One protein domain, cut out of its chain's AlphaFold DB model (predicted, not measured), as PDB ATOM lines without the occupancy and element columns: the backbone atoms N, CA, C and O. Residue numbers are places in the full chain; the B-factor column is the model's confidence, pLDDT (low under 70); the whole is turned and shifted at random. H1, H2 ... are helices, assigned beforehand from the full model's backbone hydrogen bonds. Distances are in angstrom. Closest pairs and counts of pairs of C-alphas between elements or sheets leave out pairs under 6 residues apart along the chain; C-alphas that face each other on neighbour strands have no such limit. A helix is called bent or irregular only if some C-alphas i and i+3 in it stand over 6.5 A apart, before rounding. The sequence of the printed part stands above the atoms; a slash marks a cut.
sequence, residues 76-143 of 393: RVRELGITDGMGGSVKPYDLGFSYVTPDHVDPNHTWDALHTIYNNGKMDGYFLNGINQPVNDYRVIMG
ATOM      1  N   ARG A  76     -35.256  27.760 -52.213       93.25
ATOM      2  CA  ARG A  76     -34.575  29.049 -52.378       93.25
ATOM      3  C   ARG A  76     -33.859  29.507 -51.104       93.25
ATOM      4  O   ARG A  76     -32.725  29.961 -51.185       93.25
ATOM      5  N   VAL A  77     -34.500  29.381 -49.940       94.56
ATOM      6  CA  VAL A  77     -33.903  29.771 -48.652       94.56
ATOM      7  C   VAL A  77     -32.744  28.838 -48.303       94.56
ATOM      8  O   VAL A  77     -31.697  29.301 -47.862       94.56
ATOM      9  N   ARG A  78     -32.876  27.533 -48.566       94.06
ATOM     10  CA  ARG A  78     -31.796  26.555 -48.343       94.06
ATOM     11  C   ARG A  78     -30.578  26.812 -49.238       94.06
ATOM     12  O   ARG A  78     -29.443  26.627 -48.804       94.06
ATOM     13  N   GLU A  79     -30.798  27.257 -50.471       95.00
ATOM     14  CA  GLU A  79     -29.738  27.504 -51.452       95.00
ATOM     15  C   GLU A  79     -29.073  28.873 -51.299       95.00
ATOM     16  O   GLU A  79     -27.846  28.964 -51.402       95.00
ATOM     17  N   LEU A  80     -29.854  29.927 -51.052       94.50
ATOM     18  CA  LEU A  80     -29.384  31.317 -51.057       94.50
ATOM     19  C   LEU A  80     -29.270  31.928 -49.658       94.50
ATOM     20  O   LEU A  80     -28.461  32.828 -49.466       94.50
ATOM     21  N   GLY A  81     -30.020  31.421 -48.683       94.38
ATOM     22  CA  GLY A  81     -30.141  32.029 -47.360       94.38
ATOM     23  C   GLY A  81     -31.014  33.281 -47.348       94.38
ATOM     24  O   GLY A  81     -31.665  33.622 -48.339       94.38
ATOM     25  N   ILE A  82     -31.018  33.955 -46.201       92.75
ATOM     26  CA  ILE A  82     -31.627  35.278 -46.006       92.75
ATOM     27  C   ILE A  82     -30.542  36.323 -45.746       92.75
ATOM     28  O   ILE A  82     -29.418  35.958 -45.409       92.75
ATOM     29  N   THR A  83     -30.864  37.606 -45.904       91.25
ATOM     30  CA  THR A  83     -29.928  38.711 -45.634       91.25
ATOM     31  C   THR A  83     -29.421  38.689 -44.190       91.25
ATOM     32  O   THR A  83     -30.183  38.412 -43.266       91.25
ATOM     33  N   ASP A  84     -28.141  39.002 -43.991       87.56
ATOM     34  CA  ASP A  84     -27.550  39.222 -42.662       87.56
ATOM     35  C   ASP A  84     -27.661  40.685 -42.187       87.56
ATOM     36  O   ASP A  84     -27.106  41.046 -41.152       87.56
ATOM     37  N   GLY A  85     -28.339  41.543 -42.959       83.44
ATOM     38  CA  GLY A  85     -28.460  42.976 -42.681       83.44
ATOM     39  C   GLY A  85     -27.217  43.810 -43.020       83.44
ATOM     40  O   GLY A  85     -27.287  45.036 -42.983       83.44
ATOM     41  N   MET A  86     -26.104  43.180 -43.402       83.88
ATOM     42  CA  MET A  86     -24.807  43.809 -43.694       83.88
ATOM     43  C   MET A  86     -24.355  43.596 -45.150       83.88
ATOM     44  O   MET A  86     -23.208  43.869 -45.499       83.88
ATOM     45  N   GLY A  87     -25.259  43.124 -46.015       85.12
ATOM     46  CA  GLY A  87     -25.001  42.860 -47.436       85.12
ATOM     47  C   GLY A  87     -24.564  41.425 -47.745       85.12
ATOM     48  O   GLY A  87     -24.321  41.106 -48.909       85.12
ATOM     49  N   GLY A  88     -24.481  40.556 -46.735       89.81
ATOM     50  CA  GLY A  88     -24.247  39.125 -46.873       89.81
ATOM     51  C   GLY A  88     -25.530  38.298 -46.766       89.81
ATOM     52  O   GLY A  88     -26.652  38.802 -46.850       89.81
ATOM     53  N   SER A  89     -25.358  36.983 -46.609       92.19
ATOM     54  CA  SER A  89     -26.471  36.051 -46.410       92.19
ATOM     55  C   SER A  89     -26.128  34.929 -45.435       92.19
ATOM     56  O   SER A  89     -24.991  34.449 -45.374       92.19
ATOM     57  N   VAL A  90     -27.133  34.469 -44.692       92.00
ATOM     58  CA  VAL A  90     -27.046  33.319 -43.791       92.00
ATOM     59  C   VAL A  90     -27.995  32.230 -44.276       92.00
ATOM     60  O   VAL A  90     -29.203  32.434 -44.384       92.00
ATOM     61  N   LYS A  91     -27.434  31.060 -44.589       95.06
ATOM     62  CA  LYS A  91     -28.198  29.879 -45.009       95.06
ATOM     63  C   LYS A  91     -28.635  29.058 -43.798       95.06
ATOM     64  O   LYS A  91     -27.880  29.013 -42.822       95.06
ATOM     65  N   PRO A  92     -29.780  28.358 -43.878       95.19
ATOM     66  CA  PRO A  92     -30.116  27.326 -42.912       95.19
ATOM     67  C   PRO A  92     -29.016  26.267 -42.800       95.19
ATOM     68  O   PRO A  92     -28.417  25.884 -43.809       95.19
ATOM     69  N   TYR A  93     -28.765  25.764 -41.591       94.56
ATOM     70  CA  TYR A  93     -27.810  24.676 -41.366       94.56
ATOM     71  C   TYR A  93     -28.260  23.728 -40.253       94.56
ATOM     72  O   TYR A  93     -28.892  24.137 -39.282       94.56
ATOM     73  N   ASP A  94     -27.910  22.450 -40.402       93.94
ATOM     74  CA  ASP A  94     -28.249  21.415 -39.427       93.94
ATOM     75  C   ASP A  94     -27.412  21.589 -38.150       93.94
ATOM     76  O   ASP A  94     -26.179  21.549 -38.181       93.94
ATOM     77  N   LEU A  95     -28.091  21.760 -37.018       91.75
ATOM     78  CA  LEU A  95     -27.500  21.820 -35.680       91.75
ATOM     79  C   LEU A  95     -27.062  20.440 -35.172       91.75
ATOM     80  O   LEU A  95     -26.358  20.338 -34.161       91.75
ATOM     81  N   GLY A  96     -27.472  19.368 -35.852       88.44
ATOM     82  CA  GLY A  96     -27.132  17.996 -35.520       88.44
ATOM     83  C   GLY A  96     -27.512  17.645 -34.082       88.44
ATOM     84  O   GLY A  96     -28.652  17.804 -33.653       88.44
ATOM     85  N   PHE A  97     -26.535  17.149 -33.325       86.50
ATOM     86  CA  PHE A  97     -26.718  16.677 -31.949       86.50
ATOM     87  C   PHE A  97     -26.206  17.663 -30.892       86.50
ATOM     88  O   PHE A  97     -26.006  17.263 -29.746       86.50
ATOM     89  N   SER A  98     -25.966  18.926 -31.259       78.94
ATOM     90  CA  SER A  98     -25.487  19.936 -30.309       78.94
ATOM     91  C   SER A  98     -26.518  20.184 -29.204       78.94
ATOM     92  O   SER A  98     -26.135  20.301 -28.047       78.94
ATOM     93  N   TYR A  99     -27.822  20.159 -29.529       80.75
ATOM     94  CA  TYR A  99     -28.979  20.294 -28.610       80.75
ATOM     95  C   TYR A  99     -28.991  21.513 -27.672       80.75
ATOM     96  O   TYR A  99     -29.942  21.689 -26.916       80.75
ATOM     97  N   VAL A 100     -27.962  22.344 -27.718       74.81
ATOM     98  CA  VAL A 100     -27.854  23.640 -27.068       74.81
ATOM     99  C   VAL A 100     -27.522  24.654 -28.152       74.81
ATOM    100  O   VAL A 100     -26.825  24.332 -29.124       74.81
ATOM    101  N   THR A 101     -28.035  25.868 -28.000       72.12
ATOM    102  CA  THR A 101     -27.445  27.031 -28.661       72.12
ATOM    103  C   THR A 101     -26.013  27.210 -28.132       72.12
ATOM    104  O   THR A 101     -25.686  26.628 -27.092       72.12
ATOM    105  N   PRO A 102     -25.117  27.948 -28.820       73.31
ATOM    106  CA  PRO A 102     -23.880  28.388 -28.178       73.31
ATOM    107  C   PRO A 102     -24.215  28.923 -26.782       73.31
ATOM    108  O   PRO A 102     -25.240  29.600 -26.639       73.31
ATOM    109  N   ASP A 103     -23.419  28.554 -25.766       61.34
ATOM    110  CA  ASP A 103     -23.612  29.028 -24.387       61.34
ATOM    111  C   ASP A 103     -23.947  30.522 -24.438       61.34
ATOM    112  O   ASP A 103     -23.402  31.185 -25.302       61.34
ATOM    113  N   HIS A 104     -24.850  31.037 -23.600       66.44
ATOM    114  CA  HIS A 104     -25.347  32.431 -23.589       66.44
ATOM    115  C   HIS A 104     -26.240  32.919 -24.754       66.44
ATOM    116  O   HIS A 104     -26.728  34.046 -24.658       66.44
ATOM    117  N   VAL A 105     -26.514  32.135 -25.804       79.50
ATOM    118  CA  VAL A 105     -27.344  32.620 -26.925       79.50
ATOM    119  C   VAL A 105     -28.812  32.236 -26.769       79.50
ATOM    120  O   VAL A 105     -29.187  31.065 -26.851       79.50
ATOM    121  N   ASP A 106     -29.631  33.266 -26.620       88.06
ATOM    122  CA  ASP A 106     -31.084  33.238 -26.690       88.06
ATOM    123  C   ASP A 106     -31.529  34.307 -27.705       88.06
ATOM    124  O   ASP A 106     -31.333  35.502 -27.447       88.06
ATOM    125  N   PRO A 107     -31.986  33.928 -28.919       90.50
ATOM    126  CA  PRO A 107     -32.313  34.913 -29.939       90.50
ATOM    127  C   PRO A 107     -33.437  35.832 -29.471       90.50
ATOM    128  O   PRO A 107     -34.441  35.376 -28.948       90.50
ATOM    129  N   ASN A 108     -33.274  37.141 -29.666       90.44
ATOM    130  CA  ASN A 108     -34.233  38.120 -29.156       90.44
ATOM    131  C   ASN A 108     -35.637  37.903 -29.747       90.44
ATOM    132  O   ASN A 108     -35.834  38.017 -30.958       90.44
ATOM    133  N   HIS A 109     -36.596  37.654 -28.861       93.69
ATOM    134  CA  HIS A 109     -38.000  37.389 -29.167       93.69
ATOM    135  C   HIS A 109     -38.959  38.335 -28.423       93.69
ATOM    136  O   HIS A 109     -40.127  38.036 -28.184       93.69
ATOM    137  N   THR A 110     -38.474  39.529 -28.068       95.12
ATOM    138  CA  THR A 110     -39.327  40.621 -27.575       95.12
ATOM    139  C   THR A 110     -40.299  41.107 -28.652       95.12
ATOM    140  O   THR A 110     -40.052  40.937 -29.844       95.12
ATOM    141  N   TRP A 111     -41.376  41.786 -28.244       96.00
ATOM    142  CA  TRP A 111     -42.337  42.414 -29.161       96.00
ATOM    143  C   TRP A 111     -41.656  43.222 -30.279       96.00
ATOM    144  O   TRP A 111     -41.885  42.949 -31.456       96.00
ATOM    145  N   ASP A 112     -40.765  44.156 -29.931       95.38
ATOM    146  CA  ASP A 112     -40.077  45.004 -30.916       95.38
ATOM    147  C   ASP A 112     -39.176  44.190 -31.857       95.38
ATOM    148  O   ASP A 112     -39.122  44.448 -33.063       95.38
ATOM    149  N   ALA A 113     -38.494  43.171 -31.325       93.88
ATOM    150  CA  ALA A 113     -37.636  42.301 -32.120       93.88
ATOM    151  C   ALA A 113     -38.443  41.442 -33.097       93.88
ATOM    152  O   ALA A 113     -38.072  41.334 -34.263       93.88
ATOM    153  N   LEU A 114     -39.573  40.877 -32.666       96.00
ATOM    154  CA  LEU A 114     -40.436  40.079 -33.537       96.00
ATOM    155  C   LEU A 114     -41.085  40.931 -34.642       96.00
ATOM    156  O   LEU A 114     -41.194  40.475 -35.779       96.00
ATOM    157  N   HIS A 115     -41.421  42.194 -34.364       96.38
ATOM    158  CA  HIS A 115     -41.899  43.129 -35.391       96.38
ATOM    159  C   HIS A 115     -40.785  43.559 -36.356       96.38
ATOM    160  O   HIS A 115     -41.027  43.724 -37.555       96.38
ATOM    161  N   THR A 116     -39.551  43.679 -35.857       95.19
ATOM    162  CA  THR A 116     -38.364  43.883 -36.699       95.19
ATOM    163  C   THR A 116     -38.152  42.683 -37.617       95.19
ATOM    164  O   THR A 116     -37.989  42.876 -38.817       95.19
ATOM    165  N   ILE A 117     -38.240  41.457 -37.090       94.94
ATOM    166  CA  ILE A 117     -38.156  40.195 -37.843       94.94
ATOM    167  C   ILE A 117     -39.210  40.136 -38.952       94.94
ATOM    168  O   ILE A 117     -38.880  39.844 -40.104       94.94
ATOM    169  N   TYR A 118     -40.462  40.446 -38.608       96.88
ATOM    170  CA  TYR A 118     -41.585  40.467 -39.540       96.88
ATOM    171  C   TYR A 118     -41.346  41.426 -40.714       96.88
ATOM    172  O   TYR A 118     -41.692  41.103 -41.853       96.88
ATOM    173  N   ASN A 119     -40.745  42.593 -40.449       95.38
ATOM    174  CA  ASN A 119     -40.380  43.621 -41.429       95.38
ATOM    175  C   ASN A 119     -41.472  43.883 -42.484       95.38
ATOM    176  O   ASN A 119     -41.245  43.776 -43.693       95.38
ATOM    177  N   ASN A 120     -42.689  44.194 -42.028       95.25
ATOM    178  CA  ASN A 120     -43.859  44.421 -42.889       95.25
ATOM    179  C   ASN A 120     -44.172  43.237 -43.830       95.25
ATOM    180  O   ASN A 120     -44.534  43.430 -44.990       95.25
ATOM    181  N   GLY A 121     -43.989  42.009 -43.341       95.69
ATOM    182  CA  GLY A 121     -44.258  40.769 -44.066       95.69
ATOM    183  C   GLY A 121     -43.149  40.319 -45.017       95.69
ATOM    184  O   GLY A 121     -43.346  39.356 -45.754       95.69
ATOM    185  N   LYS A 122     -41.984  40.978 -45.018       94.88
ATOM    186  CA  LYS A 122     -40.825  40.550 -45.821       94.88
ATOM    187  C   LYS A 122     -40.079  39.361 -45.216       94.88
ATOM    188  O   LYS A 122     -39.408  38.651 -45.961       94.88
ATOM    189  N   MET A 123     -40.207  39.141 -43.903       94.62
ATOM    190  CA  MET A 123     -39.569  38.037 -43.165       94.62
ATOM    191  C   MET A 123     -38.037  37.981 -43.317       94.62
ATOM    192  O   MET A 123     -37.427  36.915 -43.273       94.62
ATOM    193  N   ASP A 124     -37.397  39.134 -43.506       92.31
ATOM    194  CA  ASP A 124     -35.952  39.288 -43.714       92.31
ATOM    195  C   ASP A 124     -35.270  40.081 -42.580       92.31
ATOM    196  O   ASP A 124     -34.091  40.415 -42.672       92.31
ATOM    197  N   GLY A 125     -35.991  40.351 -41.484       92.81
ATOM    198  CA  GLY A 125     -35.506  41.147 -40.356       92.81
ATOM    199  C   GLY A 125     -34.727  40.389 -39.278       92.81
ATOM    200  O   GLY A 125     -34.320  40.987 -38.285       92.81
ATOM    201  N   TYR A 126     -34.501  39.085 -39.455       92.06
ATOM    202  CA  TYR A 126     -33.877  38.191 -38.466       92.06
ATOM    203  C   TYR A 126     -32.518  38.653 -37.938       92.06
ATOM    204  O   TYR A 126     -32.228  38.479 -36.757       92.06
ATOM    205  N   PHE A 127     -31.718  39.304 -38.781       89.38
ATOM    206  CA  PHE A 127     -30.405  39.837 -38.410       89.38
ATOM    207  C   PHE A 127     -30.394  41.371 -38.273       89.38
ATOM    208  O   PHE A 127     -29.344  41.967 -38.050       89.38
ATOM    209  N   LEU A 128     -31.561  42.027 -38.357       85.56
ATOM    210  CA  LEU A 128     -31.698  43.487 -38.226       85.56
ATOM    211  C   LEU A 128     -31.838  43.963 -36.775       85.56
ATOM    212  O   LEU A 128     -31.684  45.151 -36.508       85.56
ATOM    213  N   ASN A 129     -32.005  43.049 -35.815       70.31
ATOM    214  CA  ASN A 129     -31.917  43.340 -34.373       70.31
ATOM    215  C   ASN A 129     -30.492  43.794 -33.928       70.31
ATOM    216  O   ASN A 129     -30.228  44.012 -32.743       70.31
ATOM    217  N   GLY A 130     -29.559  43.914 -34.883       49.84
ATOM    218  CA  GLY A 130     -28.102  43.911 -34.771       49.84
ATOM    219  C   GLY A 130     -27.390  45.175 -34.286       49.84
ATOM    220  O   GLY A 130     -26.244  45.374 -34.673       49.84
ATOM    221  N   ILE A 131     -27.967  45.993 -33.398       48.28
ATOM    222  CA  ILE A 131     -27.108  46.933 -32.643       48.28
ATOM    223  C   ILE A 131     -26.328  46.191 -31.533       48.28
ATOM    224  O   ILE A 131     -25.239  46.625 -31.177       48.28
ATOM    225  N   ASN A 132     -26.805  45.028 -31.054       49.25
ATOM    226  CA  ASN A 132     -26.173  44.279 -29.947       49.25
ATOM    227  C   ASN A 132     -26.029  42.754 -30.160       49.25
ATOM    228  O   ASN A 132     -25.708  42.043 -29.209       49.25
ATOM    229  N   GLN A 133     -26.267  42.222 -31.363       62.56
ATOM    230  CA  GLN A 133     -26.148  40.780 -31.640       62.56
ATOM    231  C   GLN A 133     -24.931  40.509 -32.537       62.56
ATOM    232  O   GLN A 133     -24.980  40.828 -33.726       62.56
ATOM    233  N   PRO A 134     -23.828  39.934 -32.020       64.44
ATOM    234  CA  PRO A 134     -22.713  39.513 -32.859       64.44
ATOM    235  C   PRO A 134     -23.202  38.448 -33.843       64.44
ATOM    236  O   PRO A 134     -23.577  37.350 -33.440       64.44
ATOM    237  N   VAL A 135     -23.203  38.754 -35.146       64.44
ATOM    238  CA  VAL A 135     -23.798  37.874 -36.173       64.44
ATOM    239  C   VAL A 135     -23.269  36.442 -36.105       64.44
ATOM    240  O   VAL A 135     -24.034  35.514 -36.341       64.44
ATOM    241  N   ASN A 136     -22.007  36.243 -35.715       69.12
ATOM    242  CA  ASN A 136     -21.413  34.915 -35.548       69.12
ATOM    243  C   ASN A 136     -22.109  34.062 -34.475       69.12
ATOM    244  O   ASN A 136     -22.347  32.880 -34.722       69.12
ATOM    245  N   ASP A 137     -22.481  34.655 -33.341       71.75
ATOM    246  CA  ASP A 137     -23.151  33.953 -32.240       71.75
ATOM    247  C   ASP A 137     -24.625  33.693 -32.583       71.75
ATOM    248  O   ASP A 137     -25.188  32.645 -32.265       71.75
ATOM    249  N   TYR A 138     -25.233  34.612 -33.337       80.31
ATOM    250  CA  TYR A 138     -26.649  34.577 -33.700       80.31
ATOM    251  C   TYR A 138     -26.940  33.884 -35.036       80.31
ATOM    252  O   TYR A 138     -28.104  33.770 -35.418       80.31
ATOM    253  N   ARG A 139     -25.940  33.299 -35.721       86.81
ATOM    254  CA  ARG A 139     -26.204  32.410 -36.876       86.81
ATOM    255  C   ARG A 139     -27.149  31.267 -36.502       86.81
ATOM    256  O   ARG A 139     -27.866  30.782 -37.372       86.81
ATOM    257  N   VAL A 140     -27.202  30.899 -35.217       88.44
ATOM    258  CA  VAL A 140     -28.110  29.884 -34.668       88.44
ATOM    259  C   VAL A 140     -29.590  30.172 -34.934       88.44
ATOM    260  O   VAL A 140     -30.370  29.227 -34.969       88.44
ATOM    261  N   ILE A 141     -29.965  31.425 -35.228       92.62
ATOM    262  CA  ILE A 141     -31.298  31.794 -35.729       92.62
ATOM    263  C   ILE A 141     -31.680  30.960 -36.961       92.62
ATOM    264  O   ILE A 141     -32.816  30.503 -37.063       92.62
ATOM    265  N   MET A 142     -30.724  30.719 -37.866       94.38
ATOM    266  CA  MET A 142     -30.892  29.894 -39.072       94.38
ATOM    267  C   MET A 142     -30.573  28.411 -38.836       94.38
ATOM    268  O   MET A 142     -30.669  27.595 -39.754       94.38
ATOM    269  N   GLY A 143     -30.166  28.037 -37.624       94.19
ATOM    270  CA  GLY A 143     -29.991  26.640 -37.267       94.19
ATOM    271  C   GLY A 143     -31.332  25.910 -37.313       94.19
ATOM    272  O   GLY A 143     -32.350  26.469 -36.916       94.19
TER     273      GLY A 143
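This is residues 76 to 143 of the 393 residues of an uncharacterized protein of Candidatus Acidulodesulfobacterium acidiphilum (UniProt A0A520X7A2). Little regular structure: this is mostly loop, with three short helices set apart, and residues 81 to 110 swing in a wide arc round H3, with H2 and H1 at two borders. The printed part has 68 residues with H1, H2 and H3 in that order and no named strand; the class is all helix, though under half of the residues are in named elements. It is compact, radius of gyration of the C-alphas 11.9 A, spanning 34 by 28 by 18 A.

H1, residues 76 to 80, H2, residues 111 to 121, and H3, residues 135 to 142, are apart from one another. Residues 82 to 83 pair antiparallel with 89 to 90. Every O i to N i+4 pair is within hydrogen-bond range in H1, 5 of 7 in H2 and 1 of 4 in H3, where 3 of 5 O i to N i+3 pairs are.

H1 begins at C-alpha 76 (-34.575, 29.049, -52.378) and measures 5.8 A. H2 measures 15.1 A and is irregular, C-alphas 117 and 120 being 8.7 A apart. H3 measures 11.1 A, ends at C-alpha 142 (-30.892, 29.894, -39.072) and is only just irregular, C-alphas 137 and 140 being 6.9 A apart.

The C-alphas farthest apart, Phe 97 and Asn 120, are 34.4 A apart. Both links are long; the printed part has no cut. pLDDT is under 70 at residues 103 to 104 and 130 to 136.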